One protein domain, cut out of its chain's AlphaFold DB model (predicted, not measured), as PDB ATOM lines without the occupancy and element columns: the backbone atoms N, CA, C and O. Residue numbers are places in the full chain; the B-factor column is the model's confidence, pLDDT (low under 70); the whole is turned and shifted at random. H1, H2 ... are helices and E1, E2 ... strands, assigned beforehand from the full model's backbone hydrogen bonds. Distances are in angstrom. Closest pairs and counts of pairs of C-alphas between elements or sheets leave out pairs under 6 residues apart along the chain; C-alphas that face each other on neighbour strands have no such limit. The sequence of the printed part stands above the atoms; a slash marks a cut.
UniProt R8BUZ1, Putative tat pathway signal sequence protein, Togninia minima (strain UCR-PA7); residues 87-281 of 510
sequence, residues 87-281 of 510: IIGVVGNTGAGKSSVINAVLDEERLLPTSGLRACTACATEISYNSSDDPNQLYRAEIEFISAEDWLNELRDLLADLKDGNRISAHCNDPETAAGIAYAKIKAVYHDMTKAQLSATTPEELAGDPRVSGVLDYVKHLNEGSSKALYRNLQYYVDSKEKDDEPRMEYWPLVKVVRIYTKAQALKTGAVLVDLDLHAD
ATOM      1  N   ILE A  87     299.304 199.921 197.201       77.81
ATOM      2  CA  ILE A  87     299.752 198.801 198.042       77.81
ATOM      3  C   ILE A  87     301.262 198.896 198.283       77.81
ATOM      4  O   ILE A  87     302.046 198.935 197.336       77.81
ATOM      5  N   ILE A  88     301.674 198.886 199.549       79.56
ATOM      6  CA  ILE A  88     303.068 198.958 199.992       79.56
ATOM      7  C   ILE A  88     303.377 197.698 200.805       79.56
ATOM      8  O   ILE A  88     303.002 197.580 201.971       79.56
ATOM      9  N   GLY A  89     304.074 196.745 200.186       76.44
ATOM     10  CA  GLY A  89     304.517 195.521 200.855       76.44
ATOM     11  C   GLY A  89     305.778 195.741 201.691       76.44
ATOM     12  O   GLY A  89     306.792 196.213 201.177       76.44
ATOM     13  N   VAL A  90     305.737 195.357 202.968       68.56
ATOM     14  CA  VAL A  90     306.892 195.358 203.873       68.56
ATOM     15  C   VAL A  90     307.440 193.937 203.964       68.56
ATOM     16  O   VAL A  90     306.795 193.038 204.493       68.56
ATOM     17  N   VAL A  91     308.648 193.737 203.437       66.56
ATOM     18  CA  VAL A  91     309.284 192.418 203.309       66.56
ATOM     19  C   VAL A  91     310.622 192.417 204.048       66.56
ATOM     20  O   VAL A  91     311.420 193.342 203.917       66.56
ATOM     21  N   GLY A  92     310.888 191.374 204.831       58.81
ATOM     22  CA  GLY A  92     312.097 191.228 205.652       58.81
ATOM     23  C   GLY A  92     312.030 189.990 206.550       58.81
ATOM     24  O   GLY A  92     310.937 189.548 206.894       58.81
ATOM     25  N   ASN A  93     313.165 189.359 206.876       56.09
ATOM     26  CA  ASN A  93     313.159 188.055 207.563       56.09
ATOM     27  C   ASN A  93     312.362 188.107 208.880       56.09
ATOM     28  O   ASN A  93     312.211 189.171 209.493       56.09
ATOM     29  N   THR A  94     311.838 186.968 209.331       59.50
ATOM     30  CA  THR A  94     311.204 186.865 210.650       59.50
ATOM     31  C   THR A  94     312.175 187.387 211.723       59.50
ATOM     32  O   THR A  94     313.365 187.077 211.700       59.50
ATOM     33  N   GLY A  95     311.702 188.267 212.611       61.88
ATOM     34  CA  GLY A  95     312.539 188.922 213.628       61.88
ATOM     35  C   GLY A  95     313.301 190.180 213.175       61.88
ATOM     36  O   GLY A  95     313.880 190.857 214.019       61.88
ATOM     37  N   ALA A  96     313.251 190.575 211.895       62.34
ATOM     38  CA  ALA A  96     313.907 191.797 211.397       62.34
ATOM     39  C   ALA A  96     313.227 193.118 211.829       62.34
ATOM     40  O   ALA A  96     313.698 194.197 211.479       62.34
ATOM     41  N   GLY A  97     312.111 193.047 212.566       69.19
ATOM     42  CA  GLY A  97     311.394 194.221 213.074       69.19
ATOM     43  C   GLY A  97     310.317 194.800 212.146       69.19
ATOM     44  O   GLY A  97     309.874 195.915 212.395       69.19
ATOM     45  N   LYS A  98     309.859 194.062 211.119       74.44
ATOM     46  CA  LYS A  98     308.803 194.494 210.174       74.44
ATOM     47  C   LYS A  98     307.563 195.061 210.872       74.44
ATOM     48  O   LYS A  98     307.255 196.239 210.732       74.44
ATOM     49  N   SER A  99     306.902 194.237 211.683       74.56
ATOM     50  CA  SER A  99     305.662 194.599 212.367       74.56
ATOM     51  C   SER A  99     305.881 195.730 213.382       74.56
ATOM     52  O   SER A  99     304.974 196.517 213.627       74.56
ATOM     53  N   SER A 100     307.103 195.884 213.915       79.50
ATOM     54  CA  SER A 100     307.480 197.030 214.757       79.50
ATOM     55  C   SER A 100     307.572 198.333 213.959       79.50
ATOM     56  O   SER A 100     307.089 199.359 214.425       79.50
ATOM     57  N   VAL A 101     308.157 198.300 212.756       80.38
ATOM     58  CA  VAL A 101     308.193 199.460 211.848       80.38
ATOM     59  C   VAL A 101     306.783 199.836 211.411       80.38
ATOM     60  O   VAL A 101     306.441 201.013 211.427       80.38
ATOM     61  N   ILE A 102     305.946 198.852 211.075       81.88
ATOM     62  CA  ILE A 102     304.557 199.109 210.686       81.88
ATOM     63  C   ILE A 102     303.782 199.742 211.846       81.88
ATOM     64  O   ILE A 102     303.175 200.787 211.654       81.88
ATOM     65  N   ASN A 103     303.861 199.184 213.059       84.00
ATOM     66  CA  ASN A 103     303.246 199.783 214.251       84.00
ATOM     67  C   ASN A 103     303.707 201.242 214.463       84.00
ATOM     68  O   ASN A 103     302.877 202.112 214.704       84.00
ATOM     69  N   ALA A 104     304.998 201.539 214.265       84.12
ATOM     70  CA  ALA A 104     305.523 202.904 214.359       84.12
ATOM     71  C   ALA A 104     304.975 203.849 213.270       84.12
ATOM     72  O   ALA A 104     304.647 204.992 213.570       84.12
ATOM     73  N   VAL A 105     304.842 203.389 212.019       84.38
ATOM     74  CA  VAL A 105     304.231 204.173 210.924       84.38
ATOM     75  C   VAL A 105     302.752 204.455 211.194       84.38
ATOM     76  O   VAL A 105     302.237 205.505 210.810       84.38
ATOM     77  N   LEU A 106     302.068 203.523 211.854       86.81
ATOM     78  CA  LEU A 106     300.660 203.648 212.214       86.81
ATOM     79  C   LEU A 106     300.423 204.498 213.474       86.81
ATOM     80  O   LEU A 106     299.265 204.770 213.776       86.81
ATOM     81  N   ASP A 107     301.486 204.923 214.166       85.69
ATOM     82  CA  ASP A 107     301.441 205.559 215.492       85.69
ATOM     83  C   ASP A 107     300.700 204.701 216.538       85.69
ATOM     84  O   ASP A 107     299.946 205.181 217.380       85.69
ATOM     85  N   GLU A 108     300.904 203.383 216.465       83.94
ATOM     86  CA  GLU A 108     300.288 202.399 217.350       83.94
ATOM     87  C   GLU A 108     301.350 201.651 218.155       83.94
ATOM     88  O   GLU A 108     302.346 201.175 217.618       83.94
ATOM     89  N   GLU A 109     301.117 201.462 219.453       77.19
ATOM     90  CA  GLU A 109     302.042 200.695 220.295       77.19
ATOM     91  C   GLU A 109     301.999 199.196 219.952       77.19
ATOM     92  O   GLU A 109     303.024 198.507 219.952       77.19
ATOM     93  N   ARG A 110     300.795 198.662 219.685       75.44
ATOM     94  CA  ARG A 110     300.582 197.217 219.525       75.44
ATOM     95  C   ARG A 110     299.313 196.876 218.741       75.44
ATOM     96  O   ARG A 110     298.346 196.377 219.317       75.44
ATOM     97  N   LEU A 111     299.325 197.127 217.431       81.25
ATOM     98  CA  LEU A 111     298.245 196.719 216.527       81.25
ATOM     99  C   LEU A 111     298.540 195.362 215.874       81.25
ATOM    100  O   LEU A 111     297.705 194.460 215.918       81.25
ATOM    101  N   LEU A 112     299.744 195.203 215.323       75.06
ATOM    102  CA  LEU A 112     300.214 193.932 214.775       75.06
ATOM    103  C   LEU A 112     300.947 193.098 215.837       75.06
ATOM    104  O   LEU A 112     301.736 193.659 216.613       75.06
ATOM    105  N   PRO A 113     300.754 191.764 215.862       61.94
ATOM    106  CA  PRO A 113     301.586 190.872 216.660       61.94
ATOM    107  C   PRO A 113     303.051 190.979 216.245       61.94
ATOM    108  O   PRO A 113     303.425 190.673 215.124       61.94
ATOM    109  N   THR A 114     303.908 191.386 217.183       52.66
ATOM    110  CA  THR A 114     305.367 191.448 217.001       52.66
ATOM    111  C   THR A 114     306.061 190.105 217.260       52.66
ATOM    112  O   THR A 114     307.289 190.043 217.337       52.66
ATOM    113  N   SER A 115     305.308 189.010 217.410       49.03
ATOM    114  CA  SER A 115     305.832 187.679 217.725       49.03
ATOM    115  C   SER A 115     306.409 186.984 216.489       49.03
ATOM    116  O   SER A 115     305.895 185.972 216.026       49.03
ATOM    117  N   GLY A 116     307.539 187.486 215.994       44.09
ATOM    118  CA  GLY A 116     308.378 186.809 215.001       44.09
ATOM    119  C   GLY A 116     309.131 185.590 215.557       44.09
ATOM    120  O   GLY A 116     310.324 185.459 215.315       44.09
ATOM    121  N   LEU A 117     308.484 184.738 216.361       35.81
ATOM    122  CA  LEU A 117     309.114 183.568 216.998       35.81
ATOM    123  C   LEU A 117     308.323 182.262 216.838       35.81
ATOM    124  O   LEU A 117     308.791 181.223 217.302       35.81
ATOM    125  N   ARG A 118     307.148 182.276 216.199       50.47
ATOM    126  CA  ARG A 118     306.362 181.058 215.960       50.47
ATOM    127  C   ARG A 118     306.441 180.708 214.480       50.47
ATOM    128  O   ARG A 118     305.956 181.448 213.632       50.47
ATOM    129  N   ALA A 119     307.123 179.607 214.175       38.38
ATOM    130  CA  ALA A 119     307.171 179.072 212.823       38.38
ATOM    131  C   ALA A 119     305.735 178.787 212.341       38.38
ATOM    132  O   ALA A 119     304.922 178.261 213.101       38.38
ATOM    133  N   CYS A 120     305.455 179.129 211.081       45.88
ATOM    134  CA  CYS A 120     304.254 178.754 210.326       45.88
ATOM    135  C   CYS A 120     302.964 179.588 210.507       45.88
ATOM    136  O   CYS A 120     302.016 179.300 209.790       45.88
ATOM    137  N   THR A 121     302.901 180.641 211.333       52.72
ATOM    138  CA  THR A 121     301.663 181.445 211.543       52.72
ATOM    139  C   THR A 121     301.540 182.689 210.645       52.72
ATOM    140  O   THR A 121     300.844 183.646 210.984       52.72
ATOM    141  N   ALA A 122     302.262 182.737 209.527       56.62
ATOM    142  CA  ALA A 122     302.325 183.921 208.678       56.62
ATOM    143  C   ALA A 122     301.094 184.025 207.771       56.62
ATOM    144  O   ALA A 122     301.034 183.382 206.730       56.62
ATOM    145  N   CYS A 123     300.126 184.847 208.167       65.38
ATOM    146  CA  CYS A 123     299.041 185.286 207.297       65.38
ATOM    147  C   CYS A 123     299.329 186.712 206.811       65.38
ATOM    148  O   CYS A 123     299.722 187.573 207.607       65.38
ATOM    149  N   ALA A 124     299.124 186.973 205.516       72.94
ATOM    150  CA  ALA A 124     299.245 188.317 204.968       72.94
ATOM    151  C   ALA A 124     298.277 189.265 205.692       72.94
ATOM    152  O   ALA A 124     297.078 188.991 205.797       72.94
ATOM    153  N   THR A 125     298.806 190.378 206.201       79.50
ATOM    154  CA  THR A 125     298.000 191.377 206.910       79.50
ATOM    155  C   THR A 125     298.025 192.702 206.164       79.50
ATOM    156  O   THR A 125     299.060 193.360 206.102       79.50
ATOM    157  N   GLU A 126     296.886 193.096 205.602       84.56
ATOM    158  CA  GLU A 126     296.686 194.396 204.960       84.56
ATOM    159  C   GLU A 126     296.198 195.416 205.992       84.56
ATOM    160  O   GLU A 126     295.290 195.124 206.765       84.56
ATOM    161  N   ILE A 127     296.739 196.633 205.992       90.06
ATOM    162  CA  ILE A 127     296.279 197.731 206.842       90.06
ATOM    163  C   ILE A 127     295.902 198.925 205.971       90.06
ATOM    164  O   ILE A 127     296.733 199.446 205.227       90.06
ATOM    165  N   SER A 128     294.647 199.356 206.076       91.88
ATOM    166  CA  SER A 128     294.058 200.448 205.294       91.88
ATOM    167  C   SER A 128     293.431 201.516 206.192       91.88
ATOM    168  O   SER A 128     293.191 201.300 207.383       91.88
ATOM    169  N   TYR A 129     293.145 202.685 205.617       93.31
ATOM    170  CA  TYR A 129     292.488 203.762 206.351       93.31
ATOM    171  C   TYR A 129     291.057 203.394 206.763       93.31
ATOM    172  O   TYR A 129     290.279 202.844 205.982       93.31
ATOM    173  N   ASN A 130     290.694 203.736 207.998       93.12
ATOM    174  CA  ASN A 130     289.346 203.571 208.520       93.12
ATOM    175  C   ASN A 130     288.523 204.857 208.365       93.12
ATOM    176  O   ASN A 130     288.718 205.819 209.102       93.12
ATOM    177  N   SER A 131     287.544 204.844 207.465       87.38
ATOM    178  CA  SER A 131     286.607 205.960 207.279       87.38
ATOM    179  C   SER A 131     285.471 206.025 208.311       87.38
ATOM    180  O   SER A 131     284.727 206.998 208.312       87.38
ATOM    181  N   SER A 132     285.307 205.019 209.179       88.50
ATOM    182  CA  SER A 132     284.230 205.000 210.178       88.50
ATOM    183  C   SER A 132     284.520 205.956 211.335       88.50
ATOM    184  O   SER A 132     285.602 205.921 211.918       88.50
ATOM    185  N   ASP A 133     283.536 206.777 211.696       89.06
ATOM    186  CA  ASP A 133     283.570 207.663 212.868       89.06
ATOM    187  C   ASP A 133     282.892 207.055 214.111       89.06
ATOM    188  O   ASP A 133     282.859 207.691 215.164       89.06
ATOM    189  N   ASP A 134     282.346 205.835 214.016       92.19
ATOM    190  CA  ASP A 134     281.704 205.157 215.149       92.19
ATOM    191  C   ASP A 134     282.751 204.829 216.238       92.19
ATOM    192  O   ASP A 134     283.710 204.101 215.960       92.19
ATOM    193  N   PRO A 135     282.576 205.303 217.491       89.12
ATOM    194  CA  PRO A 135     283.487 205.013 218.600       89.12
ATOM    195  C   PRO A 135     283.704 203.520 218.882       89.12
ATOM    196  O   PRO A 135     284.739 203.145 219.431       89.12
ATOM    197  N   ASN A 136     282.756 202.656 218.510       90.12
ATOM    198  CA  ASN A 136     282.885 201.202 218.661       90.12
ATOM    199  C   ASN A 136     283.587 200.532 217.472       90.12
ATOM    200  O   ASN A 136     283.790 199.320 217.480       90.12
ATOM    201  N   GLN A 137     283.933 201.299 216.440       92.62
ATOM    202  CA  GLN A 137     284.541 200.822 215.202       92.62
ATOM    203  C   GLN A 137     285.769 201.653 214.822       92.62
ATOM    204  O   GLN A 137     286.105 201.748 213.641       92.62
ATOM    205  N   LEU A 138     286.443 202.260 215.802       92.06
ATOM    206  CA  LEU A 138     287.686 203.009 215.576       92.06
ATOM    207  C   LEU A 138     288.779 202.108 214.991       92.06
ATOM    208  O   LEU A 138     289.566 202.548 214.150       92.06
ATOM    209  N   TYR A 139     288.760 200.833 215.375       93.88
ATOM    210  CA  TYR A 139     289.597 199.775 214.840       93.88
ATOM    211  C   TYR A 139     288.700 198.659 214.329       93.88
ATOM    212  O   TYR A 139     287.875 198.126 215.071       93.88
ATOM    213  N   ARG A 140     288.859 198.295 213.060       95.06
ATOM    214  CA  ARG A 140     288.113 197.186 212.462       95.06
ATOM    215  C   ARG A 140     289.077 196.163 211.902       95.06
ATOM    216  O   ARG A 140     290.164 196.529 211.460       95.06
ATOM    217  N   ALA A 141     288.675 194.904 211.896       93.62
ATOM    218  CA  ALA A 141     289.365 193.887 211.128       93.62
ATOM    219  C   ALA A 141     288.390 192.957 210.418       93.62
ATOM    220  O   ALA A 141     287.305 192.662 210.919       93.62
ATOM    221  N   GLU A 142     288.818 192.475 209.265       94.00
ATOM    222  CA  GLU A 142     288.160 191.446 208.481       94.00
ATOM    223  C   GLU A 142     289.131 190.287 208.333       94.00
ATOM    224  O   GLU A 142     290.235 190.448 207.817       94.00
ATOM    225  N   ILE A 143     288.730 189.126 208.826       90.38
ATOM    226  CA  ILE A 143     289.498 187.893 208.710       90.38
ATOM    227  C   ILE A 143     288.807 187.084 207.621       90.38
ATOM    228  O   ILE A 143     287.711 186.562 207.839       90.38
ATOM    229  N   GLU A 144     289.413 187.046 206.439       86.25
ATOM    230  CA  GLU A 144     288.936 186.239 205.320       86.25
ATOM    231  C   GLU A 144     289.492 184.828 205.478       86.25
ATOM    232  O   GLU A 144     290.710 184.619 205.487       86.25
ATOM    233  N   PHE A 145     288.592 183.861 205.621       87.00
ATOM    234  CA  PHE A 145     288.959 182.456 205.628       87.00
ATOM    235  C   PHE A 145     289.138 181.939 204.201       87.00
ATOM    236  O   PHE A 145     288.551 182.454 203.248       87.00
ATOM    237  N   ILE A 146     289.981 180.921 204.060       83.62
ATOM    238  CA  ILE A 146     290.204 180.205 202.808       83.62
ATOM    239  C   ILE A 146     288.887 179.608 202.280       83.62
ATOM    240  O   ILE A 146     287.987 179.259 203.054       83.62
ATOM    241  N   SER A 147     288.760 179.515 200.954       87.94
ATOM    242  CA  SER A 147     287.582 178.904 200.337       87.94
ATOM    243  C   SER A 147     287.564 177.392 200.561       87.94
ATOM    244  O   SER A 147     288.611 176.768 200.759       87.94
ATOM    245  N   ALA A 148     286.382 176.774 200.506       90.44
ATOM    246  CA  ALA A 148     286.274 175.320 200.612       90.44
ATOM    247  C   ALA A 148     287.064 174.581 199.519       90.44
ATOM    248  O   ALA A 148     287.633 173.517 199.771       90.44
ATOM    249  N   GLU A 149     287.125 175.157 198.318       88.31
ATOM    250  CA  GLU A 149     287.897 174.622 197.198       88.31
ATOM    251  C   GLU A 149     289.406 174.730 197.446       88.31
ATOM    252  O   GLU A 149     290.126 173.737 197.316       88.31
ATOM    253  N   ASP A 150     289.881 175.907 197.854       82.75
ATOM    254  CA  ASP A 150     291.302 176.146 198.108       82.75
ATOM    255  C   ASP A 150     291.803 175.301 199.286       82.75
ATOM    256  O   ASP A 150     292.887 174.727 199.208       82.75
ATOM    257  N   TRP A 151     290.995 175.135 200.340       90.00
ATOM    258  CA  TRP A 151     291.353 174.271 201.466       90.00
ATOM    259  C   TRP A 151     291.434 172.799 201.069       90.00
ATOM    260  O   TRP A 151     292.343 172.089 201.495       90.00
ATOM    261  N   LEU A 152     290.515 172.323 200.224       90.62
ATOM    262  CA  LEU A 152     290.572 170.962 199.694       90.62
ATOM    263  C   LEU A 152     291.846 170.735 198.868       90.62
ATOM    264  O   LEU A 152     292.458 169.669 198.966       90.62
ATOM    265  N   ASN A 153     292.244 171.723 198.067       84.06
ATOM    266  CA  ASN A 153     293.481 171.672 197.295       84.06
ATOM    267  C   ASN A 153     294.712 171.683 198.210       84.06
ATOM    268  O   ASN A 153     295.555 170.801 198.082       84.06
ATOM    269  N   GLU A 154     294.768 172.579 199.196       84.94
ATOM    270  CA  GLU A 154     295.868 172.612 200.163       84.94
ATOM    271  C   GLU A 154     295.961 171.295 200.951       84.94
ATOM    272  O   GLU A 154     297.043 170.741 201.109       84.94
ATOM    273  N   LEU A 155     294.837 170.709 201.378       90.75
ATOM    274  CA  LEU A 155     294.818 169.408 202.054       90.75
ATOM    275  C   LEU A 155     295.383 168.266 201.200       90.75
ATOM    276  O   LEU A 155     295.958 167.329 201.761       90.75
ATOM    277  N   ARG A 156     295.230 168.311 199.870       90.69
ATOM    278  CA  ARG A 156     295.854 167.325 198.970       90.69
ATOM    279  C   ARG A 156     297.369 167.414 199.050       90.69
ATOM    280  O   ARG A 156     298.011 166.381 199.230       90.69
ATOM    281  N   ASP A 157     297.904 168.627 198.998       85.75
ATOM    282  CA  ASP A 157     299.342 168.875 199.073       85.75
ATOM    283  C   ASP A 157     299.888 168.538 200.468       85.75
ATOM    284  O   ASP A 157     300.844 167.774 200.595       85.75
ATOM    285  N   LEU A 158     299.220 168.989 201.536       86.06
ATOM    286  CA  LEU A 158     299.626 168.700 202.914       86.06
ATOM    287  C   LEU A 158     299.610 167.192 203.212       86.06
ATOM    288  O   LEU A 158     300.520 166.681 203.864       86.06
ATOM    289  N   LEU A 159     298.599 166.445 202.750       90.31
ATOM    290  CA  LEU A 159     298.582 164.990 202.935       90.31
ATOM    291  C   LEU A 159     299.615 164.276 202.057       90.31
ATOM    292  O   LEU A 159     300.131 163.245 202.496       90.31
ATOM    293  N   ALA A 160     299.923 164.793 200.865       87.94
ATOM    294  CA  ALA A 160     300.984 164.261 200.015       87.94
ATOM    295  C   ALA A 160     302.366 164.437 200.662       87.94
ATOM    296  O   ALA A 160     303.132 163.478 200.715       87.94
ATOM    297  N   ASP A 161     302.645 165.608 201.239       86.25
ATOM    298  CA  ASP A 161     303.890 165.885 201.967       86.25
ATOM    299  C   ASP A 161     303.990 165.099 203.284       86.25
ATOM    300  O   ASP A 161     305.079 164.735 203.733       86.25
ATOM    301  N   LEU A 162     302.853 164.831 203.934       88.19
ATOM    302  CA  LEU A 162     302.805 164.146 205.224       88.19
ATOM    303  C   LEU A 162     302.932 162.616 205.118       88.19
ATOM    304  O   LEU A 162     303.371 161.976 206.082       88.19
ATOM    305  N   LYS A 163     302.491 162.005 204.011       87.50
ATOM    306  CA  LYS A 163     302.391 160.544 203.873       87.50
ATOM    307  C   LYS A 163     303.528 159.959 203.028       87.50
ATOM    308  O   LYS A 163     303.664 160.253 201.851       87.50
ATOM    309  N   ASP A 164     304.234 158.982 203.596       82.94
ATOM    310  CA  ASP A 164     305.120 158.074 202.862       82.94
ATOM    311  C   ASP A 164     304.327 156.806 202.490       82.94
ATOM    312  O   ASP A 164     304.284 155.809 203.224       82.94
ATOM    313  N   GLY A 165     303.608 156.863 201.365       80.31
ATOM    314  CA  GLY A 165     302.659 155.820 200.960       80.31
ATOM    315  C   GLY A 165     301.429 155.780 201.876       80.31
ATOM    316  O   GLY A 165     300.712 156.765 202.003       80.31
ATOM    317  N   ASN A 166     301.181 154.648 202.548       77.94
ATOM    318  CA  ASN A 166     300.045 154.493 203.480       77.94
ATOM    319  C   ASN A 166     300.396 154.816 204.946       77.94
ATOM    320  O   ASN A 166     299.645 154.456 205.854       77.94
ATOM    321  N   ARG A 167     301.550 155.434 205.222       85.44
ATOM    322  CA  ARG A 167     302.009 155.736 206.590       85.44
ATOM    323  C   ARG A 167     302.357 157.214 206.715       85.44
ATOM    324  O   ARG A 167     302.807 157.824 205.757       85.44
ATOM    325  N   ILE A 168     302.180 157.773 207.911       87.56
ATOM    326  CA  ILE A 168     302.689 159.113 208.228       87.56
ATOM    327  C   ILE A 168     304.218 159.073 208.208       87.56
ATOM    328  O   ILE A 168     304.806 158.154 208.789       87.56
ATOM    329  N   SER A 169     304.837 160.066 207.569       86.44
ATOM    330  CA  SER A 169     306.286 160.171 207.455       86.44
ATOM    331  C   SER A 169     306.970 160.142 208.823       86.44
ATOM    332  O   SER A 169     306.489 160.717 209.808       86.44
ATOM    333  N   ALA A 170     308.136 159.496 208.887       84.25
ATOM    334  CA  ALA A 170     308.963 159.464 210.095       84.25
ATOM    335  C   ALA A 170     309.419 160.872 210.523       84.25
ATOM    336  O   ALA A 170     309.667 161.104 211.708       84.25
ATOM    337  N   HIS A 171     309.459 161.815 209.577       83.25
ATOM    338  CA  HIS A 171     309.886 163.196 209.781       83.25
ATOM    339  C   HIS A 171     308.747 164.151 210.179       83.25
ATOM    340  O   HIS A 171     308.983 165.335 210.358       83.25
ATOM    341  N   CYS A 172     307.522 163.663 210.417       81.31
ATOM    342  CA  CYS A 172     306.377 164.515 210.787       81.31
ATOM    343  C   CYS A 172     306.546 165.334 212.085       81.31
ATOM    344  O   CYS A 172     305.772 166.249 212.333       81.31
ATOM    345  N   ASN A 173     307.521 165.004 212.938       83.06
ATOM    346  CA  ASN A 173     307.822 165.777 214.147       83.06
ATOM    347  C   ASN A 173     308.968 166.794 213.938       83.06
ATOM    348  O   ASN A 173     309.332 167.478 214.892       83.06
ATOM    349  N   ASP A 174     309.568 166.847 212.747       78.75
ATOM    350  CA  ASP A 174     310.665 167.756 212.410       78.75
ATOM    351  C   ASP A 174     310.110 169.020 211.725       78.75
ATOM    352  O   ASP A 174     309.719 168.944 210.556       78.75
ATOM    353  N   PRO A 175     310.056 170.171 212.425       68.62
ATOM    354  CA  PRO A 175     309.412 171.389 211.930       68.62
ATOM    355  C   PRO A 175     310.111 172.017 210.715       68.62
ATOM    356  O   PRO A 175     309.511 172.861 210.058       68.62
ATOM    357  N   GLU A 176     311.341 171.605 210.394       69.31
ATOM    358  CA  GLU A 176     312.097 172.100 209.234       69.31
ATOM    359  C   GLU A 176     311.782 171.321 207.943       69.31
ATOM    360  O   GLU A 176     312.243 171.672 206.855       69.31
ATOM    361  N   THR A 177     310.996 170.245 208.038       74.94
ATOM    362  CA  THR A 177     310.631 169.399 206.893       74.94
ATOM    363  C   THR A 177     309.232 169.719 206.377       74.94
ATOM    364  O   THR A 177     308.348 170.095 207.146       74.94
ATOM    365  N   ALA A 178     308.990 169.489 205.081       74.81
ATOM    366  CA  ALA A 178     307.655 169.627 204.487       74.81
ATOM    367  C   ALA A 178     306.612 168.771 205.232       74.81
ATOM    368  O   ALA A 178     305.549 169.264 205.603       74.81
ATOM    369  N   ALA A 179     306.974 167.528 205.576       81.75
ATOM    370  CA  ALA A 179     306.134 166.629 206.363       81.75
ATOM    371  C   ALA A 179     305.808 167.177 207.763       81.75
ATOM    372  O   ALA A 179     304.688 167.006 208.243       81.75
ATOM    373  N   GLY A 180     306.764 167.819 208.442       79.88
ATOM    374  CA  GLY A 180     306.529 168.425 209.753       79.88
ATOM    375  C   GLY A 180     305.670 169.683 209.698       79.88
ATOM    376  O   GLY A 180     304.772 169.835 210.526       79.88
ATOM    377  N   ILE A 181     305.869 170.537 208.689       76.88
ATOM    378  CA  ILE A 181     305.019 171.710 208.433       76.88
ATOM    379  C   ILE A 181     303.582 171.261 208.144       76.88
ATOM    380  O   ILE A 181     302.634 171.768 208.753       76.88
ATOM    381  N   ALA A 182     303.419 170.264 207.272       84.50
ATOM    382  CA  ALA A 182     302.119 169.703 206.940       84.50
ATOM    383  C   ALA A 182     301.436 169.065 208.154       84.50
ATOM    384  O   ALA A 182     300.254 169.311 208.412       84.50
ATOM    385  N   TYR A 183     302.190 168.306 208.955       88.31
ATOM    386  CA  TYR A 183     301.682 167.737 210.199       88.31
ATOM    387  C   TYR A 183     301.214 168.822 211.172       88.31
ATOM    388  O   TYR A 183     300.134 168.689 211.743       88.31
ATOM    389  N   ALA A 184     301.992 169.895 211.344       84.12
ATOM    390  CA  ALA A 184     301.662 170.999 212.238       84.12
ATOM    391  C   ALA A 184     300.379 171.727 211.805       84.12
ATOM    392  O   ALA A 184     299.479 171.887 212.629       84.12
ATOM    393  N   LYS A 185     300.249 172.087 210.518       85.81
ATOM    394  CA  LYS A 185     299.034 172.716 209.963       85.81
ATOM    395  C   LYS A 185     297.794 171.839 210.155       85.81
ATOM    396  O   LYS A 185     296.785 172.295 210.689       85.81
ATOM    397  N   ILE A 186     297.879 170.558 209.788       90.31
ATOM    398  CA  ILE A 186     296.753 169.620 209.925       90.31
ATOM    399  C   ILE A 186     296.392 169.420 211.402       90.31
ATOM    400  O   ILE A 186     295.216 169.434 211.753       90.31
ATOM    401  N   LYS A 187     297.377 169.252 212.292       89.19
ATOM    402  CA  LYS A 187     297.124 169.071 213.731       89.19
ATOM    403  C   LYS A 187     296.600 170.327 214.422       89.19
ATOM    404  O   LYS A 187     295.916 170.172 215.427       89.19
ATOM    405  N   ALA A 188     296.888 171.519 213.909       87.81
ATOM    406  CA  ALA A 188     296.324 172.765 214.416       87.81
ATOM    407  C   ALA A 188     294.797 172.816 214.193       87.81
ATOM    408  O   ALA A 188     294.046 173.143 215.113       87.81
ATOM    409  N   VAL A 189     294.324 172.390 213.016       90.69
ATOM    410  CA  VAL A 189     292.886 172.325 212.696       90.69
ATOM    411  C   VAL A 189     292.224 171.095 213.335       90.69
ATOM    412  O   VAL A 189     291.269 171.213 214.101       90.69
ATOM    413  N   TYR A 190     292.778 169.905 213.092       92.31
ATOM    414  CA  TYR A 190     292.240 168.607 213.524       92.31
ATOM    415  C   TYR A 190     293.016 168.054 214.734       92.31
ATOM    416  O   TYR A 190     293.676 167.002 214.706       92.31
ATOM    417  N   HIS A 191     292.978 168.807 215.832       88.88
ATOM    418  CA  HIS A 191     293.796 168.563 217.025       88.88
ATOM    419  C   HIS A 191     293.520 167.228 217.737       88.88
ATOM    420  O   HIS A 191     294.397 166.705 218.428       88.88
ATOM    421  N   ASP A 192     292.349 166.634 217.544       89.00
ATOM    422  CA  ASP A 192     291.920 165.365 218.134       89.00
ATOM    423  C   ASP A 192     292.302 164.132 217.298       89.00
ATOM    424  O   ASP A 192     292.305 163.014 217.816       89.00
ATOM    425  N   MET A 193     292.704 164.309 216.037       89.31
ATOM    426  CA  MET A 193     293.045 163.180 215.171       89.31
ATOM    427  C   MET A 193     294.370 162.514 215.553       89.31
ATOM    428  O   MET A 193     295.418 163.152 215.709       89.31
ATOM    429  N   THR A 194     294.346 161.188 215.654       90.38
ATOM    430  CA  THR A 194     295.546 160.367 215.851       90.38
ATOM    431  C   THR A 194     296.321 160.187 214.544       90.38
ATOM    432  O   THR A 194     295.767 160.293 213.450       90.38
ATOM    433  N   LYS A 195     297.612 159.831 214.631       88.00
ATOM    434  CA  LYS A 195     298.432 159.520 213.439       88.00
ATOM    435  C   LYS A 195     297.831 158.386 212.592       88.00
ATOM    436  O   LYS A 195     297.936 158.421 211.372       88.00
ATOM    437  N   ALA A 196     297.175 157.410 213.225       86.94
ATOM    438  CA  ALA A 196     296.494 156.321 212.527       86.94
ATOM    439  C   ALA A 196     295.284 156.828 211.723       86.94
ATOM    440  O   ALA A 196     295.154 156.501 210.545       86.94
ATOM    441  N   GLN A 197     294.448 157.684 212.318       89.50
ATOM    442  CA  GLN A 197     293.321 158.303 211.613       89.50
ATOM    443  C   GLN A 197     293.802 159.184 210.455       89.50
ATOM    444  O   GLN A 197     293.304 159.042 209.344       89.50
ATOM    445  N   LEU A 198     294.837 160.005 210.667       89.12
ATOM    446  CA  LEU A 198     295.427 160.832 209.605       89.12
ATOM    447  C   LEU A 198     296.013 160.001 208.453       89.12
ATOM    448  O   LEU A 198     295.934 160.408 207.298       89.12
ATOM    449  N   SER A 199     296.574 158.818 208.728       87.81
ATOM    450  CA  SER A 199     297.068 157.946 207.654       87.81
ATOM    451  C   SER A 199     295.940 157.399 206.773       87.81
ATOM    452  O   SER A 199     296.127 157.269 205.563       87.81
ATOM    453  N   ALA A 200     294.767 157.147 207.360       89.06
ATOM    454  CA  ALA A 200     293.609 156.573 206.680       89.06
ATOM    455  C   ALA A 200     292.674 157.617 206.045       89.06
ATOM    456  O   ALA A 200     291.897 157.255 205.171       89.06
ATOM    457  N   THR A 201     292.758 158.884 206.460       91.81
ATOM    458  CA  THR A 201     291.864 159.952 205.988       91.81
ATOM    459  C   THR A 201     292.176 160.391 204.560       91.81
ATOM    460  O   THR A 201     293.326 160.316 204.099       91.81
ATOM    461  N   THR A 202     291.157 160.925 203.899       92.50
ATOM    462  CA  THR A 202     291.233 161.607 202.602       92.50
ATOM    463  C   THR A 202     291.105 163.131 202.756       92.50
ATOM    464  O   THR A 202     290.575 163.595 203.773       92.50
ATOM    465  N   PRO A 203     291.581 163.928 201.777       93.00
ATOM    466  CA  PRO A 203     291.343 165.373 201.741       93.00
ATOM    467  C   PRO A 203     289.855 165.728 201.829       93.00
ATOM    468  O   PRO A 203     289.484 166.642 202.557       93.00
ATOM    469  N   GLU A 204     288.998 164.978 201.133       94.25
ATOM    470  CA  GLU A 204     287.554 165.211 201.077       94.25
ATOM    471  C   GLU A 204     286.877 164.993 202.440       94.25
ATOM    472  O   GLU A 204     286.000 165.766 202.823       94.25
ATOM    473  N   GLU A 205     287.305 163.983 203.204       92.69
ATOM    474  CA  GLU A 205     286.813 163.743 204.569       92.69
ATOM    475  C   GLU A 205     287.219 164.859 205.539       92.69
ATOM    476  O   GLU A 205     286.418 165.243 206.389       92.69
ATOM    477  N   LEU A 206     288.440 165.388 205.408       92.56
ATOM    478  CA  LEU A 206     288.912 166.504 206.229       92.56
ATOM    479  C   LEU A 206     288.181 167.805 205.866       92.56
ATOM    480  O   LEU A 206     287.657 168.481 206.746       92.56
ATOM    481  N   ALA A 207     288.085 168.131 204.575       90.88
ATOM    482  CA  ALA A 207     287.384 169.324 204.099       90.88
ATOM    483  C   ALA A 207     285.885 169.310 204.454       90.88
ATOM    484  O   ALA A 207     285.301 170.359 204.719       90.88
ATOM    485  N   GLY A 208     285.269 168.122 204.488       89.44
ATOM    486  CA  GLY A 208     283.874 167.920 204.879       89.44
ATOM    487  C   GLY A 208     283.609 167.918 206.389       89.44
ATOM    488  O   GLY A 208     282.459 167.721 206.787       89.44
ATOM    489  N   ASP A 209     284.625 168.108 207.240       91.38
ATOM    490  CA  ASP A 209     284.444 168.155 208.692       91.38
ATOM    491  C   ASP A 209     283.544 169.349 209.085       91.38
ATOM    492  O   ASP A 209     283.893 170.498 208.790       91.38
ATOM    493  N   PRO A 210     282.418 169.124 209.795       88.19
ATOM    494  CA  PRO A 210     281.479 170.184 210.168       88.19
ATOM    495  C   PRO A 210     282.098 171.347 210.954       88.19
ATOM    496  O   PRO A 210     281.570 172.461 210.927       88.19
ATOM    497  N   ARG A 211     283.200 171.101 211.677       86.38
ATOM    498  CA  ARG A 211     283.927 172.127 212.444       86.38
ATOM    499  C   ARG A 211     284.628 173.128 211.533       86.38
ATOM    500  O   ARG A 211     284.765 174.291 211.899       86.38
ATOM    501  N   VAL A 212     285.063 172.665 210.364       88.50
ATOM    502  CA  VAL A 212     285.807 173.451 209.382       88.50
ATOM    503  C   VAL A 212     284.848 174.051 208.363       88.50
ATOM    504  O   VAL A 212     284.887 175.255 208.133       88.50
ATOM    505  N   SER A 213     283.915 173.256 207.830       84.06
ATOM    506  CA  SER A 213     282.981 173.695 206.784       84.06
ATOM    507  C   SER A 213     282.108 174.888 207.192       84.06
ATOM    508  O   SER A 213     281.635 175.618 206.331       84.06
ATOM    509  N   GLY A 214     281.870 175.091 208.494       83.06
ATOM    510  CA  GLY A 214     281.136 176.252 209.011       83.06
ATOM    511  C   GLY A 214     281.936 177.563 209.048       83.06
ATOM    512  O   GLY A 214     281.363 178.599 209.377       83.06
ATOM    513  N   VAL A 215     283.240 177.515 208.762       86.50
ATOM    514  CA  VAL A 215     284.176 178.649 208.849       86.50
ATOM    515  C   VAL A 215     284.814 178.973 207.492       86.50
ATOM    516  O   VAL A 215     285.212 180.112 207.273       86.50
ATOM    517  N   LEU A 216     284.897 178.006 206.573       89.44
ATOM    518  CA  LEU A 216     285.346 178.245 205.195       89.44
ATOM    519  C   LEU A 216     284.400 179.209 204.466       89.44
ATOM    520  O   LEU A 216     283.219 179.297 204.802       89.44
ATOM    521  N   ASP A 217     284.933 179.943 203.484       87.06
ATOM    522  CA  ASP A 217     284.191 180.938 202.682       87.06
ATOM    523  C   ASP A 217     283.526 182.067 203.503       87.06
ATOM    524  O   ASP A 217     282.700 182.832 203.000       87.06
ATOM    525  N   TYR A 218     283.884 182.194 204.781       90.69
ATOM    526  CA  TYR A 218     283.338 183.188 205.690       90.69
ATOM    527  C   TYR A 218     284.320 184.344 205.898       90.69
ATOM    528  O   TYR A 218     285.538 184.169 205.917       90.69
ATOM    529  N   VAL A 219     283.780 185.545 206.116       92.00
ATOM    530  CA  VAL A 219     284.557 186.710 206.549       92.00
ATOM    531  C   VAL A 219     284.131 187.078 207.961       92.00
ATOM    532  O   VAL A 219     282.991 187.475 208.213       92.00
ATOM    533  N   LYS A 220     285.053 186.946 208.918       94.25
ATOM    534  CA  LYS A 220     284.804 187.362 210.299       94.25
ATOM    535  C   LYS A 220     285.131 188.839 210.452       94.25
ATOM    536  O   LYS A 220     286.287 189.235 210.370       94.25
ATOM    537  N   HIS A 221     284.111 189.627 210.770       95.44
ATOM    538  CA  HIS A 221     284.273 191.032 211.129       95.44
ATOM    539  C   HIS A 221     284.509 191.192 212.636       95.44
ATOM    540  O   HIS A 221     283.793 190.605 213.456       95.44
ATOM    541  N   LEU A 222     285.502 192.003 212.990       93.94
ATOM    542  CA  LEU A 222     285.811 192.454 214.344       93.94
ATOM    543  C   LEU A 222     285.755 193.981 214.371       93.94
ATOM    544  O   LEU A 222     286.337 194.634 213.511       93.94
ATOM    545  N   ASN A 223     285.078 194.540 215.369       95.81
ATOM    546  CA  ASN A 223     284.914 195.977 215.548       95.81
ATOM    547  C   ASN A 223     285.258 196.330 216.989       95.81
ATOM    548  O   ASN A 223     284.681 195.754 217.909       95.81
ATOM    549  N   GLU A 224     286.199 197.247 217.174       94.19
ATOM    550  CA  GLU A 224     286.739 197.586 218.482       94.19
ATOM    551  C   GLU A 224     286.992 199.089 218.629       94.19
ATOM    552  O   GLU A 224     287.345 199.794 217.681       94.19
ATOM    553  N   GLY A 225     286.888 199.579 219.865       92.06
ATOM    554  CA  GLY A 225     287.208 200.970 220.209       92.06
ATOM    555  C   GLY A 225     288.693 201.237 220.491       92.06
ATOM    556  O   GLY A 225     289.067 202.380 220.727       92.06
ATOM    557  N   SER A 226     289.555 200.210 220.513       90.81
ATOM    558  CA  SER A 226     290.997 200.377 220.777       90.81
ATOM    559  C   SER A 226     291.856 199.333 220.061       90.81
ATOM    560  O   SER A 226     291.443 198.176 219.935       90.81
ATOM    561  N   SER A 227     293.086 199.705 219.686       89.50
ATOM    562  CA  SER A 227     294.053 198.802 219.043       89.50
ATOM    563  C   SER A 227     294.372 197.579 219.901       89.50
ATOM    564  O   SER A 227     294.375 196.456 219.408       89.50
ATOM    565  N   LYS A 228     294.527 197.759 221.218       89.19
ATOM    566  CA  LYS A 228     294.774 196.657 222.165       89.19
ATOM    567  C   LYS A 228     293.623 195.648 222.231       89.19
ATOM    568  O   LYS A 228     293.871 194.458 222.429       89.19
ATOM    569  N   ALA A 229     292.374 196.103 222.128       90.88
ATOM    570  CA  ALA A 229     291.226 195.200 222.101       90.88
ATOM    571  C   ALA A 229     291.191 194.404 220.792       90.88
ATOM    572  O   ALA A 229     291.082 193.177 220.848       90.88
ATOM    573  N   LEU A 230     291.408 195.082 219.659       90.81
ATOM    574  CA  LEU A 230     291.483 194.437 218.352       90.81
ATOM    575  C   LEU A 230     292.604 193.400 218.302       90.81
ATOM    576  O   LEU A 230     292.362 192.266 217.908       90.81
ATOM    577  N   TYR A 231     293.789 193.754 218.794       87.88
ATOM    578  CA  TYR A 231     294.935 192.858 218.891       87.88
ATOM    579  C   TYR A 231     294.600 191.557 219.633       87.88
ATOM    580  O   TYR A 231     294.811 190.470 219.099       87.88
ATOM    581  N   ARG A 232     294.014 191.646 220.836       86.56
ATOM    582  CA  ARG A 232     293.641 190.456 221.624       86.56
ATOM    583  C   ARG A 232     292.631 189.566 220.901       86.56
ATOM    584  O   ARG A 232     292.750 188.346 220.964       86.56
ATOM    585  N   ASN A 233     291.646 190.166 220.236       88.62
ATOM    586  CA  ASN A 233     290.611 189.413 219.529       88.62
ATOM    587  C   ASN A 233     291.129 188.817 218.213       88.62
ATOM    588  O   ASN A 233     290.723 187.715 217.853       88.62
ATOM    589  N   LEU A 234     292.067 189.489 217.543       87.00
ATOM    590  CA  LEU A 234     292.770 188.968 216.371       87.00
ATOM    591  C   LEU A 234     293.648 187.764 216.718       87.00
ATOM    592  O   LEU A 234     293.611 186.775 215.989       87.00
ATOM    593  N   GLN A 235     294.387 187.806 217.835       82.62
ATOM    594  CA  GLN A 235     295.292 186.719 218.243       82.62
ATOM    595  C   GLN A 235     294.608 185.352 218.328       82.62
ATOM    596  O   GLN A 235     295.237 184.340 218.045       82.62
ATOM    597  N   TYR A 236     293.314 185.308 218.655       83.75
ATOM    598  CA  TYR A 236     292.551 184.060 218.676       83.75
ATOM    599  C   TYR A 236     292.522 183.337 217.316       83.75
ATOM    600  O   TYR A 236     292.386 182.114 217.275       83.75
ATOM    601  N   TYR A 237     292.642 184.086 216.216       84.56
ATOM    602  CA  TYR A 237     292.541 183.559 214.859       84.56
ATOM    603  C   TYR A 237     293.890 183.397 214.161       84.56
ATOM    604  O   TYR A 237     294.031 182.492 213.349       84.56
ATOM    605  N   VAL A 238     294.859 184.267 214.455       77.69
ATOM    606  CA  VAL A 238     296.131 184.334 213.711       77.69
ATOM    607  C   VAL A 238     297.315 183.703 214.438       77.69
ATOM    608  O   VAL A 238     298.359 183.504 213.827       77.69
ATOM    609  N   ASP A 239     297.186 183.412 215.733       73.88
ATOM    610  CA  ASP A 239     298.287 182.904 216.553       73.88
ATOM    611  C   ASP A 239     298.139 181.398 216.822       73.88
ATOM    612  O   ASP A 239     297.025 180.869 216.893       73.88
ATOM    613  N   SER A 240     299.269 180.709 216.985       67.38
ATOM    614  CA  SER A 240     299.291 179.314 217.431       67.38
ATOM    615  C   SER A 240     299.292 179.226 218.957       67.38
ATOM    616  O   SER A 240     299.543 180.206 219.657       67.38
ATOM    617  N   LYS A 241     298.953 178.066 219.517       66.31
ATOM    618  CA  LYS A 241     298.861 177.915 220.978       66.31
ATOM    619  C   LYS A 241     300.197 177.881 221.704       66.31
ATOM    620  O   LYS A 241     301.224 177.468 221.164       66.31
ATOM    621  N   GLU A 242     300.139 178.188 222.999       61.53
ATOM    622  CA  GLU A 242     301.191 177.834 223.950       61.53
ATOM    623  C   GLU A 242     301.006 176.400 224.475       61.53
ATOM    624  O   GLU A 242     299.909 175.845 224.455       61.53
ATOM    625  N   LYS A 243     302.096 175.770 224.939       55.00
ATOM    626  CA  LYS A 243     302.117 174.344 225.331       55.00
ATOM    627  C   LYS A 243     301.180 173.980 226.498       55.00
ATOM    628  O   LYS A 243     300.949 172.791 226.697       55.00
ATOM    629  N   ASP A 244     300.654 174.970 227.217       55.81
ATOM    630  CA  ASP A 244     299.803 174.796 228.402       55.81
ATOM    631  C   ASP A 244     298.302 175.057 228.140       55.81
ATOM    632  O   ASP A 244     297.490 174.926 229.056       55.81
ATOM    633  N   ASP A 245     297.908 175.398 226.907       63.75
ATOM    634  CA  ASP A 245     296.503 175.643 226.555       63.75
ATOM    635  C   ASP A 245     295.702 174.346 226.343       63.75
ATOM    636  O   ASP A 245     296.205 173.338 225.836       63.75
ATOM    637  N   GLU A 246     294.400 174.387 226.647       71.81
ATOM    638  CA  GLU A 246     293.497 173.268 226.364       71.81
ATOM    639  C   GLU A 246     293.447 172.924 224.855       71.81
ATOM    640  O   GLU A 246     293.461 173.806 223.976       71.81
ATOM    641  N   PRO A 247     293.359 171.626 224.504       69.88
ATOM    642  CA  PRO A 247     293.208 171.195 223.121       69.88
ATOM    643  C   PRO A 247     291.871 171.698 222.547       69.88
ATOM    644  O   PRO A 247     290.795 171.421 223.060       69.88
ATOM    645  N   ARG A 248     291.973 172.455 221.455       82.62
ATOM    646  CA  ARG A 248     290.930 173.178 220.709       82.62
ATOM    647  C   ARG A 248     291.437 173.415 219.289       82.62
ATOM    648  O   ARG A 248     292.651 173.436 219.093       82.62
ATOM    649  N   MET A 249     290.541 173.628 218.343       87.44
ATOM    650  CA  MET A 249     290.903 174.001 216.978       87.44
ATOM    651  C   MET A 249     291.618 175.361 216.945       87.44
ATOM    652  O   MET A 249     291.248 176.283 217.677       87.44
ATOM    653  N   GLU A 250     292.647 175.462 216.111       87.69
ATOM    654  CA  GLU A 250     293.359 176.696 215.783       87.69
ATOM    655  C   GLU A 250     293.000 177.126 214.359       87.69
ATOM    656  O   GLU A 250     292.909 176.298 213.452       87.69
ATOM    657  N   TYR A 251     292.779 178.425 214.170       87.81
ATOM    658  CA  TYR A 251     292.244 178.966 212.920       87.81
ATOM    659  C   TYR A 251     293.317 179.431 211.945       87.81
ATOM    660  O   TYR A 251     293.022 179.523 210.759       87.81
ATOM    661  N   TRP A 252     294.538 179.695 212.414       84.56
ATOM    662  CA  TRP A 252     295.598 180.299 211.605       84.56
ATOM    663  C   TRP A 252     295.894 179.558 210.287       84.56
ATOM    664  O   TRP A 252     296.183 180.254 209.318       84.56
ATOM    665  N   PRO A 253     295.762 178.213 210.159       84.50
ATOM    666  CA  PRO A 253     295.955 177.547 208.867       84.50
ATOM    667  C   PRO A 253     294.841 177.838 207.855       84.50
ATOM    668  O   PRO A 253     295.037 177.635 206.668       84.50
ATOM    669  N   LEU A 254     293.672 178.274 208.327       86.44
ATOM    670  CA  LEU A 254     292.483 178.541 207.517       86.44
ATOM    671  C   LEU A 254     292.327 180.030 207.183       86.44
ATOM    672  O   LEU A 254     291.398 180.397 206.467       86.44
ATOM    673  N   VAL A 255     293.175 180.906 207.731       82.19
ATOM    674  CA  VAL A 255     293.101 182.346 207.462       82.19
ATOM    675  C   VAL A 255     293.865 182.660 206.181       82.19
ATOM    676  O   VAL A 255     295.079 182.489 206.113       82.19
ATOM    677  N   LYS A 256     293.153 183.175 205.178       79.12
ATOM    678  CA  LYS A 256     293.729 183.583 203.895       79.12
ATOM    679  C   LYS A 256     294.370 184.963 203.974       79.12
ATOM    680  O   LYS A 256     295.492 185.153 203.518       79.12
ATOM    681  N   VAL A 257     293.654 185.934 204.534       80.50
ATOM    682  CA  VAL A 257     294.141 187.310 204.690       80.50
ATOM    683  C   VAL A 257     293.430 187.994 205.850       80.50
ATOM    684  O   VAL A 257     292.236 187.786 206.081       80.50
ATOM    685  N   VAL A 258     294.162 188.842 206.565       83.44
ATOM    686  CA  VAL A 258     293.594 189.748 207.565       83.44
ATOM    687  C   VAL A 258     293.656 191.169 207.033       83.44
ATOM    688  O   VAL A 258     294.724 191.656 206.678       83.44
ATOM    689  N   ARG A 259     292.521 191.864 207.005       89.81
ATOM    690  CA  ARG A 259     292.450 193.287 206.658       89.81
ATOM    691  C   ARG A 259     292.134 194.084 207.902       89.81
ATOM    692  O   ARG A 259     291.100 193.868 208.518       89.81
ATOM    693  N   ILE A 260     293.014 194.994 208.282       92.50
ATOM    694  CA  ILE A 260     292.872 195.874 209.436       92.50
ATOM    695  C   ILE A 260     292.581 197.286 208.938       92.50
ATOM    696  O   ILE A 260     293.186 197.769 207.982       92.50
ATOM    697  N   TYR A 261     291.682 197.975 209.625       94.62
ATOM    698  CA  TYR A 261     291.328 199.353 209.338       94.62
ATOM    699  C   TYR A 261     291.576 200.201 210.580       94.62
ATOM    700  O   TYR A 261     290.976 199.966 211.632       94.62
ATOM    701  N   THR A 262     292.434 201.215 210.443       93.94
ATOM    702  CA  THR A 262     292.739 202.200 211.493       93.94
ATOM    703  C   THR A 262     292.793 203.620 210.922       93.94
ATOM    704  O   THR A 262     292.971 203.815 209.721       93.94
ATOM    705  N   LYS A 263     292.642 204.636 211.776       92.81
ATOM    706  CA  LYS A 263     292.672 206.062 211.403       92.81
ATOM    707  C   LYS A 263     294.076 206.672 211.322       92.81
ATOM    708  O   LYS A 263     294.221 207.892 211.416       92.81
ATOM    709  N   ALA A 264     295.107 205.854 211.135       89.25
ATOM    710  CA  ALA A 264     296.477 206.334 210.993       89.25
ATOM    711  C   ALA A 264     296.599 207.339 209.831       89.25
ATOM    712  O   ALA A 264     296.171 207.061 208.708       89.25
ATOM    713  N   GLN A 265     297.210 208.500 210.092       85.94
ATOM    714  CA  GLN A 265     297.339 209.574 209.095       85.94
ATOM    715  C   GLN A 265     298.131 209.133 207.862       85.94
ATOM    716  O   GLN A 265     297.786 209.511 206.747       85.94
ATOM    717  N   ALA A 266     299.124 208.260 208.049       86.06
ATOM    718  CA  ALA A 266     299.926 207.694 206.968       86.06
ATOM    719  C   ALA A 266     299.102 206.925 205.914       86.06
ATOM    720  O   ALA A 266     299.572 206.742 204.796       86.06
ATOM    721  N   LEU A 267     297.886 206.478 206.254       87.50
ATOM    722  CA  LEU A 267     297.009 205.718 205.355       87.50
ATOM    723  C   LEU A 267     295.938 206.587 204.679       87.50
ATOM    724  O   LEU A 267     295.286 206.128 203.741       87.50
ATOM    725  N   LYS A 268     295.734 207.829 205.145       85.19
ATOM    726  CA  LYS A 268     294.599 208.691 204.761       85.19
ATOM    727  C   LYS A 268     294.493 208.915 203.247       85.19
ATOM    728  O   LYS A 268     293.389 209.020 202.724       85.19
ATOM    729  N   THR A 269     295.625 208.938 202.548       79.81
ATOM    730  CA  THR A 269     295.728 209.196 201.103       79.81
ATOM    731  C   THR A 269     295.458 207.967 200.222       79.81
ATOM    732  O   THR A 269     295.590 208.046 199.003       79.81
ATOM    733  N   GLY A 270     295.073 206.826 200.810       80.75
ATOM    734  CA  GLY A 270     294.801 205.577 200.081       80.75
ATOM    735  C   GLY A 270     295.953 204.568 200.099       80.75
ATOM    736  O   GLY A 270     295.886 203.537 199.425       80.75
ATOM    737  N   ALA A 271     297.004 204.825 200.884       85.25
ATOM    738  CA  ALA A 271     298.059 203.846 201.118       85.25
ATOM    739  C   ALA A 271     297.523 202.626 201.890       85.25
ATOM    740  O   ALA A 271     296.778 202.755 202.863       85.25
ATOM    741  N   VAL A 272     297.944 201.438 201.458       84.75
ATOM    742  CA  VAL A 272     297.653 200.151 202.093       84.75
ATOM    743  C   VAL A 272     298.975 199.481 202.424       84.75
ATOM    744  O   VAL A 272     299.726 199.118 201.522       84.75
ATOM    745  N   LEU A 273     299.275 199.315 203.709       83.12
ATOM    746  CA  LEU A 273     300.477 198.603 204.146       83.12
ATOM    747  C   LEU A 273     300.191 197.104 204.178       83.12
ATOM    748  O   LEU A 273     299.125 196.705 204.631       83.12
ATOM    749  N   VAL A 274     301.128 196.274 203.727       80.88
ATOM    750  CA  VAL A 274     300.986 194.812 203.780       80.88
ATOM    751  C   VAL A 274     302.175 194.212 204.518       80.88
ATOM    752  O   VAL A 274     303.313 194.368 204.072       80.88
ATOM    753  N   ASP A 275     301.920 193.538 205.641       76.00
ATOM    754  CA  ASP A 275     302.928 192.743 206.352       76.00
ATOM    755  C   ASP A 275     303.006 191.349 205.718       76.00
ATOM    756  O   ASP A 275     302.009 190.620 205.678       76.00
ATOM    757  N   LEU A 276     304.183 191.007 205.190       66.00
ATOM    758  CA  LEU A 276     304.461 189.742 204.512       66.00
ATOM    759  C   LEU A 276     305.628 189.044 205.214       66.00
ATOM    760  O   LEU A 276     306.738 189.589 205.277       66.00
ATOM    761  N   ASP A 277     305.413 187.829 205.723       60.72
ATOM    762  CA  ASP A 277     306.492 187.050 206.337       60.72
ATOM    763  C   ASP A 277     307.178 186.118 205.327       60.72
ATOM    764  O   ASP A 277     306.533 185.430 204.540       60.72
ATOM    765  N   LEU A 278     308.513 186.064 205.365       48.09
ATOM    766  CA  LEU A 278     309.318 185.355 204.359       48.09
ATOM    767  C   LEU A 278     309.264 183.816 204.463       48.09
ATOM    768  O   LEU A 278     309.791 183.137 203.586       48.09
ATOM    769  N   HIS A 279     308.683 183.236 205.515       49.09
ATOM    770  CA  HIS A 279     308.836 181.799 205.778       49.09
ATOM    771  C   HIS A 279     307.733 180.894 205.202       49.09
ATOM    772  O   HIS A 279     308.002 179.709 205.015       49.09
ATOM    773  N   ALA A 280     306.534 181.407 204.897       45.72
ATOM    774  CA  ALA A 280     305.415 180.575 204.425       45.72
ATOM    775  C   ALA A 280     305.183 180.640 202.901       45.72
ATOM    776  O   ALA A 280     304.896 179.616 202.289       45.72
ATOM    777  N   ASP A 281     305.426 181.790 202.265       45.88
ATOM    778  CA  ASP A 281     304.904 182.065 200.911       45.88
ATOM    779  C   ASP A 281     305.967 182.078 199.792       45.88
ATOM    780  O   ASP A 281     305.700 182.368 198.624       45.88
TER     781      ASP A 281
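AT A GLANCE: This is residues 87 to 281 of the 510 residues of the protein "Putative tat pathway signal sequence protein" of Togninia minima (strain UCR-PA7) (UniProt R8BUZ1). The model has two lobes end to end: a twisted sheet of six strands with H1 and H7 packed on one face, and a head of five helices, H2 to H6, beyond the end of the sheet where E3 finishes and E4 starts. The head is built of chain that leaves the sheet after E3 and returns to it in E4; no named helix is on the sheet's other face. The printed part has 195 residues with seven named helices and six named strands, in the order E1 H1 E2 E3 H2 H3 H4 H5 H6 E4 H7 E5 E6, and the class is mixed, helices and strands. The sheet runs E1 E6 E2 E5 E3 E4 and is mixed, with parallel and antiparallel neighbours. The whole is compact, with a radius of gyration of the C-alphas of 17.9 A, but its outline is elongated, spanning 55 by 34 by 32 A.

HOW THE PARTS SIT: E1, residues 87 to 92, is an edge strand and the parallel neighbour of E6, residues 271 to 277; N 88 and O 272 are 2.8 A apart, within hydrogen-bond range. H1, residues 98 to 105, is on the sheet at a height of 8.7 A, over E6 and only just over E1, on which 3 of its C-alphas fall; its closest C-alpha pair with E6 is Ser 99 and Asp 275, 6.9 A. E2, residues 124 to 129, is antiparallel to E6, with N 127 and O 273 at 2.7 A, and parallel to E5, residues 255 to 262, with N 260 and O 126 at 2.7 A. E3, residues 139 to 145, is antiparallel to E5, with N 142 and O 259 at 2.8 A. H2, residues 148 to 162, touches H3, residues 178 to 189, with residues 158 to 162 alone; the closest C-alphas, of Leu 162 and Ala 179, are 4.3 A apart, and the two run opposite ways at a steep tilt of 46 degrees. H4, residues 195 to 200, is near H3, with 5 pairs of C-alphas within 10 A. H5, residues 203 to 207, touches H2, with the C-alphas of Leu 155 and Pro 203 closest at 5.3 A. H6, residues 210 to 213, is close to H2 but not clearly touching, with the C-alphas of Ala 148 and Ser 213 closest at 7.2 A. E4, residues 219 to 224, is the other edge strand, antiparallel to E3, with N 222 and O 141 at 2.8 A. H7, residues 227 to 238, lies on the same face as H1 at a height of 8.7 A, over E3 and only just over E4, on which 3 of its C-alphas fall; on the local plane it stands at 2 degrees to E3, along the strands. E4, H7 and E5 form a split strand-helix-strand unit, two strands running the same way with E3 between them, and its crossover is right-handed. Every O i to N i+4 pair is within hydrogen-bond range in H1, H2, H3, H4 and H5; in H7 6 of 8 are, and H6 is too short for such a pair.

IN THESE COORDINATES: E1 begins at C-alpha 87, (299.752, 198.801, 198.042), and is 16.4 A long from first to last C-alpha. E3 measures 19.6 A, E5 20.3 A and E6 19.5 A. H2 begins at C-alpha 148, (286.274, 175.320, 200.612), and measures 20.5 A; H3 measures 17.1 A and H7 15.6 A. E6 ends at C-alpha 277, (306.492, 187.050, 206.337).

THE WHOLE: The two C-alphas farthest apart, of Asp 133 and Gly 165, are 56.5 A apart. The printed part has no cut. The links H1 to E2, H2 to H3 and H7 to E5 are long. The mean pLDDT of the printed part is 81.3; 34 residues are under 70, among them residues 90 to 97, 113 to 123 and 276 to 281.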